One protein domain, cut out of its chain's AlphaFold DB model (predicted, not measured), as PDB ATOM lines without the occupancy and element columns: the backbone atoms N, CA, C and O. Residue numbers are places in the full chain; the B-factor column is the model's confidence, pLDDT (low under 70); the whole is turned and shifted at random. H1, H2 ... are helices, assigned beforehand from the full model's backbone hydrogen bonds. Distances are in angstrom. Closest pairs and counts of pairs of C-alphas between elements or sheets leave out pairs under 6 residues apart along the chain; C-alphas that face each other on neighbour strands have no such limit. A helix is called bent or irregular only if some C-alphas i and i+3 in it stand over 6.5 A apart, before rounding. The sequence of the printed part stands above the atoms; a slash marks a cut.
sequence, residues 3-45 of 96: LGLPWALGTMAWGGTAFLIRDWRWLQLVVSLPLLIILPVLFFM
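AT A GLANCE: This is residues 3 to 45 of the 96 residues of the protein "Solute carrier family 22 member 11" of Portunus trituberculatus (UniProt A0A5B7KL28). The longest helix, H2, makes one arm of an open V, and H1 makes the other; the two meet near the tight turn of residues 21 to 23 and spread from there, with residues 3 to 12 and 32 to 45 sticking out. The printed part has 43 residues, with two named helices in the order H1, H2 and no named strand, and its class is all helix. It is loose, with a radius of gyration of the C-alphas of 12.5 A, and flat, spanning 36 by 25 by 9 A.

HOW THE PARTS SIT: H2, residues 24 to 44, and H1, residues 3 to 20, only just touch, with 3 pairs of C-alphas within 8 A. H1 touches with residues 14 to 18 alone and H2 with residues 27 to 31 alone. The closest C-alphas of the two are those of Ala 18 and Leu 27, 6.5 A apart. The helices form a helical hairpin and run opposite ways, at a shallow tilt of 34.6 degrees, only just short of steep. Their centres are 14.9 A apart. Of the pairs from O i to N i+4, 11 of 17 in H2 and 13 of 14 in H1 are within hydrogen-bond range.

IN THESE COORDINATES: H2 measures 32.8 A from C-alpha 24 at (109.684, 80.290, 92.012) to C-alpha 44 at (100.577, 110.598, 100.752). It is only just irregular: C-alphas 37 and 40 are 6.7 A apart. H1 measures 27.6 A and begins with C-alpha 3 at (115.268, 99.623, 113.627). It too is only just irregular, with C-alphas 3 and 6 at 6.9 A.

THE WHOLE: The two C-alphas farthest apart are those of Arg 22 and Met 45, at 36.1 A. Residues 3 to 12, which belong to H1, stand free, and so do residues 32 to 45, of which 32 to 44 belong to H2. The link from H1 to H2 is tight, with 3 residues, and the printed part has no cut. The mean pLDDT of the printed part is 89.4, and no printed residue is under 70.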
ATOM      1  N   LEU A   3     115.063  99.486 115.077       84.00
ATOM      2  CA  LEU A   3     115.268  99.623 113.627       84.00
ATOM      3  C   LEU A   3     115.539  98.289 112.902       84.00
ATOM      4  O   LEU A   3     115.340  98.212 111.697       84.00
ATOM      5  N   GLY A   4     115.975  97.241 113.613       89.56
ATOM      6  CA  GLY A   4     116.252  95.926 113.017       89.56
ATOM      7  C   GLY A   4     115.040  94.994 112.952       89.56
ATOM      8  O   GLY A   4     115.081  93.988 112.246       89.56
ATOM      9  N   LEU A   5     113.954  95.312 113.666       90.69
ATOM     10  CA  LEU A   5     112.763  94.461 113.717       90.69
ATOM     11  C   LEU A   5     112.110  94.258 112.343       90.69
ATOM     12  O   LEU A   5     111.816  93.110 112.016       90.69
ATOM     13  N   PRO A   6     111.934  95.296 111.497       89.38
ATOM     14  CA  PRO A   6     111.371  95.101 110.163       89.38
ATOM     15  C   PRO A   6     112.220  94.161 109.303       89.38
ATOM     16  O   PRO A   6     111.677  93.351 108.558       89.38
ATOM     17  N   TRP A   7     113.549  94.227 109.445       88.44
ATOM     18  CA  TRP A   7     114.473  93.356 108.723       88.44
ATOM     19  C   TRP A   7     114.328  91.894 109.154       88.44
ATOM     20  O   TRP A   7     114.160  91.019 108.310       88.44
ATOM     21  N   ALA A   8     114.332  91.631 110.464       92.25
ATOM     22  CA  ALA A   8     114.171  90.281 111.003       92.25
ATOM     23  C   ALA A   8     112.804  89.668 110.651       92.25
ATOM     24  O   ALA A   8     112.719  88.508 110.255       92.25
ATOM     25  N   LEU A   9     111.729  90.455 110.747       91.56
ATOM     26  CA  LEU A   9     110.390  90.006 110.363       91.56
ATOM     27  C   LEU A   9     110.293  89.743 108.856       91.56
ATOM     28  O   LEU A   9     109.693  88.751 108.445       91.56
ATOM     29  N   GLY A  10     110.921  90.590 108.035       90.75
ATOM     30  CA  GLY A  10     110.970  90.418 106.586       90.75
ATOM     31  C   GLY A  10     111.674  89.127 106.168       90.75
ATOM     32  O   GLY A  10     111.150  88.388 105.338       90.75
ATOM     33  N   THR A  11     112.821  88.804 106.772       91.50
ATOM     34  CA  THR A  11     113.554  87.566 106.456       91.50
ATOM     35  C   THR A  11     112.824  86.313 106.941       91.50
ATOM     36  O   THR A  11     112.785  85.315 106.220       91.50
ATOM     37  N   MET A  12     112.178  86.362 108.113       94.50
ATOM     38  CA  MET A  12     111.314  85.276 108.593       94.50
ATOM     39  C   MET A  12     110.122  85.038 107.655       94.50
ATOM     40  O   MET A  12     109.851  83.897 107.279       94.50
ATOM     41  N   ALA A  13     109.438  86.105 107.236       90.81
ATOM     42  CA  ALA A  13     108.325  86.022 106.295       90.81
ATOM     43  C   ALA A  13     108.772  85.488 104.923       90.81
ATOM     44  O   ALA A  13     108.078  84.665 104.321       90.81
ATOM     45  N   TRP A  14     109.953  85.891 104.447       89.81
ATOM     46  CA  TRP A  14     110.546  85.365 103.217       89.81
ATOM     47  C   TRP A  14     110.783  83.852 103.290       89.81
ATOM     48  O   TRP A  14     110.370  83.106 102.405       89.81
ATOM     49  N   GLY A  15     111.407  83.373 104.371       90.62
ATOM     50  CA  GLY A  15     111.634  81.940 104.572       90.62
ATOM     51  C   GLY A  15     110.328  81.146 104.665       90.62
ATOM     52  O   GLY A  15     110.190  80.099 104.033       90.62
ATOM     53  N   GLY A  16     109.340  81.672 105.397       91.44
ATOM     54  CA  GLY A  16     108.023  81.045 105.523       91.44
ATOM     55  C   GLY A  16     107.268  80.956 104.193       91.44
ATOM     56  O   GLY A  16     106.712  79.910 103.863       91.44
ATOM     57  N   THR A  17     107.289  82.023 103.391       89.38
ATOM     58  CA  THR A  17     106.638  82.035 102.069       89.38
ATOM     59  C   THR A  17     107.314  81.086 101.080       89.38
ATOM     60  O   THR A  17     106.612  80.369 100.368       89.38
ATOM     61  N   ALA A  18     108.647  80.989 101.093       90.31
ATOM     62  CA  ALA A  18     109.395  80.035 100.270       90.31
ATOM     63  C   ALA A  18     109.149  78.563 100.659       90.31
ATOM     64  O   ALA A  18     109.191  77.680  99.807       90.31
ATOM     65  N   PHE A  19     108.861  78.281 101.935       91.06
ATOM     66  CA  PHE A  19     108.482  76.933 102.370       91.06
ATOM     67  C   PHE A  19     107.097  76.520 101.845       91.06
ATOM     68  O   PHE A  19     106.898  75.375 101.424       91.06
ATOM     69  N   LEU A  20     106.140  77.453 101.860       91.69
ATOM     70  CA  LEU A  20     104.765  77.212 101.419       91.69
ATOM     71  C   LEU A  20     104.641  77.162  99.888       91.69
ATOM     72  O   LEU A  20     103.886  76.345  99.365       91.69
ATOM     73  N   ILE A  21     105.388  78.004  99.171       91.25
ATOM     74  CA  ILE A  21     105.334  78.126  97.711       91.25
ATOM     75  C   ILE A  21     106.655  77.634  97.118       91.25
ATOM     76  O   ILE A  21     107.653  78.350  97.118       91.25
ATOM     77  N   ARG A  22     106.651  76.410  96.575       86.62
ATOM     78  CA  ARG A  22     107.832  75.824  95.916       86.62
ATOM     79  C   ARG A  22     108.095  76.386  94.515       86.62
ATOM     80  O   ARG A  22     109.241  76.402  94.076       86.62
ATOM     81  N   ASP A  23     107.059  76.842  93.813       92.06
ATOM     82  CA  ASP A  23     107.200  77.408  92.472       92.06
ATOM     83  C   ASP A  23     107.760  78.831  92.519       92.06
ATOM     84  O   ASP A  23     107.098  79.774  92.962       92.06
ATOM     85  N   TRP A  24     108.966  79.011  91.977       90.06
ATOM     86  CA  TRP A  24     109.684  80.290  92.012       90.06
ATOM     87  C   TRP A  24     108.909  81.450  91.361       90.06
ATOM     88  O   TRP A  24     109.001  82.588  91.818       90.06
ATOM     89  N   ARG A  25     108.104  81.167  90.326       93.06
ATOM     90  CA  ARG A  25     107.281  82.171  89.626       93.06
ATOM     91  C   ARG A  25     106.212  82.754  90.548       93.06
ATOM     92  O   ARG A  25     106.022  83.965  90.591       93.06
ATOM     93  N   TRP A  26     105.531  81.886  91.296       92.62
ATOM     94  CA  TRP A  26     104.502  82.288  92.251       92.62
ATOM     95  C   TRP A  26     105.112  82.976  93.467       92.62
ATOM     96  O   TRP A  26     104.584  83.992  93.913       92.62
ATOM     97  N   LEU A  27     106.263  82.494  93.942       91.38
ATOM     98  CA  LEU A  27     107.001  83.134  95.027       91.38
ATOM     99  C   LEU A  27     107.371  84.584  94.673       91.38
ATOM    100  O   LEU A  27     107.108  85.496  95.456       91.38
ATOM    101  N   GLN A  28     107.901  84.819  93.468       89.81
ATOM    102  CA  GLN A  28     108.272  86.158  93.007       89.81
ATOM    103  C   GLN A  28     107.064  87.102  92.904       89.81
ATOM    104  O   GLN A  28     107.169  88.272  93.277       89.81
ATOM    105  N   LEU A  29     105.911  86.612  92.436       90.06
ATOM    106  CA  LEU A  29     104.678  87.404  92.372       90.06
ATOM    107  C   LEU A  29     104.174  87.790  93.767       90.06
ATOM    108  O   LEU A  29     103.885  88.961  94.009       90.06
ATOM    109  N   VAL A  30     104.113  86.829  94.692       90.25
ATOM    110  CA  VAL A  30     103.625  87.052  96.063       90.25
ATOM    111  C   VAL A  30     104.511  88.037  96.817       90.25
ATOM    112  O   VAL A  30     104.000  88.923  97.491       90.25
ATOM    113  N   VAL A  31     105.829  87.933  96.660       88.00
ATOM    114  CA  VAL A  31     106.794  88.868  97.253       88.00
ATOM    115  C   VAL A  31     106.672  90.275  96.664       88.00
ATOM    116  O   VAL A  31     106.855  91.266  97.369       88.00
ATOM    117  N   SER A  32     106.378  90.375  95.368       88.94
ATOM    118  CA  SER A  32     106.294  91.664  94.673       88.94
ATOM    119  C   SER A  32     104.987  92.406  94.964       88.94
ATOM    120  O   SER A  32     104.926  93.628  94.858       88.94
ATOM    121  N   LEU A  33     103.935  91.693  95.363       89.19
ATOM    122  CA  LEU A  33     102.616  92.274  95.603       89.19
ATOM    123  C   LEU A  33     102.595  93.294  96.769       89.19
ATOM    124  O   LEU A  33     102.064  94.387  96.566       89.19
ATOM    125  N   PRO A  34     103.216  93.041  97.942       85.81
ATOM    126  CA  PRO A  34     103.368  94.050  98.992       85.81
ATOM    127  C   PRO A  34     104.063  95.338  98.538       85.81
ATOM    128  O   PRO A  34     103.711  96.413  99.016       85.81
ATOM    129  N   LEU A  35     105.009  95.268  97.592       84.75
ATOM    130  CA  LEU A  35     105.675  96.464  97.059       84.75
ATOM    131  C   LEU A  35     104.689  97.369  96.311       84.75
ATOM    132  O   LEU A  35     104.763  98.589  96.436       84.75
ATOM    133  N   LEU A  36     103.719  96.789  95.596       86.81
ATOM    134  CA  LEU A  36     102.664  97.555  94.926       86.81
ATOM    135  C   LEU A  36     101.738  98.255  95.928       86.81
ATOM    136  O   LEU A  36     101.300  99.374  95.675       86.81
ATOM    137  N   ILE A  37     101.493  97.638  97.088       86.06
ATOM    138  CA  ILE A  37     100.697  98.228  98.177       86.06
ATOM    139  C   ILE A  37     101.420  99.426  98.819       86.06
ATOM    140  O   ILE A  37     100.770 100.323  99.349       86.06
ATOM    141  N   ILE A  38     102.754  99.482  98.746       87.25
ATOM    142  CA  ILE A  38     103.552 100.599  99.276       87.25
ATOM    143  C   ILE A  38     103.549 101.808  98.322       87.25
ATOM    144  O   ILE A  38     103.713 102.935  98.784       87.25
ATOM    145  N   LEU A  39     103.308 101.629  97.018       88.31
ATOM    146  CA  LEU A  39     103.336 102.734  96.044       88.31
ATOM    147  C   LEU A  39     102.415 103.920  96.399       88.31
ATOM    148  O   LEU A  39     102.885 105.055  96.321       88.31
ATOM    149  N   PRO A  40     101.157 103.724  96.848       90.00
ATOM    150  CA  PRO A  40     100.305 104.813  97.323       90.00
ATOM    151  C   PRO A  40     100.938 105.668  98.425       90.00
ATOM    152  O   PRO A  40     100.717 106.876  98.453       90.00
ATOM    153  N   VAL A  41     101.755 105.081  99.309       88.00
ATOM    154  CA  VAL A  41     102.397 105.802 100.422       88.00
ATOM    155  C   VAL A  41     103.282 106.935  99.905       88.00
ATOM    156  O   VAL A  41     103.325 107.996 100.524       88.00
ATOM    157  N   LEU A  42     103.912 106.760  98.740       85.81
ATOM    158  CA  LEU A  42     104.734 107.792  98.107       85.81
ATOM    159  C   LEU A  42     103.930 109.041  97.729       85.81
ATOM    160  O   LEU A  42     104.487 110.130  97.716       85.81
ATOM    161  N   PHE A  43     102.631 108.900  97.451       85.88
ATOM    162  CA  PHE A  43     101.757 110.029  97.120       85.88
ATOM    163  C   PHE A  43     101.186 110.729  98.360       85.88
ATOM    164  O   PHE A  43     100.793 111.890  98.275       85.88
ATOM    165  N   PHE A  44     101.114 110.040  99.503       86.62
ATOM    166  CA  PHE A  44     100.577 110.598 100.752       86.62
ATOM    167  C   PHE A  44     101.652 111.151 101.693       86.62
ATOM    168  O   PHE A  44     101.322 111.895 102.623       86.62
ATOM    169  N   MET A  45     102.914 110.761 101.502       87.88
ATOM    170  CA  MET A  45     104.025 111.190 102.342       87.88
ATOM    171  C   MET A  45     104.504 112.578 101.919       87.88
ATOM    172  O   MET A  45     104.940 112.765 100.789       87.88
TER     173      MET A  45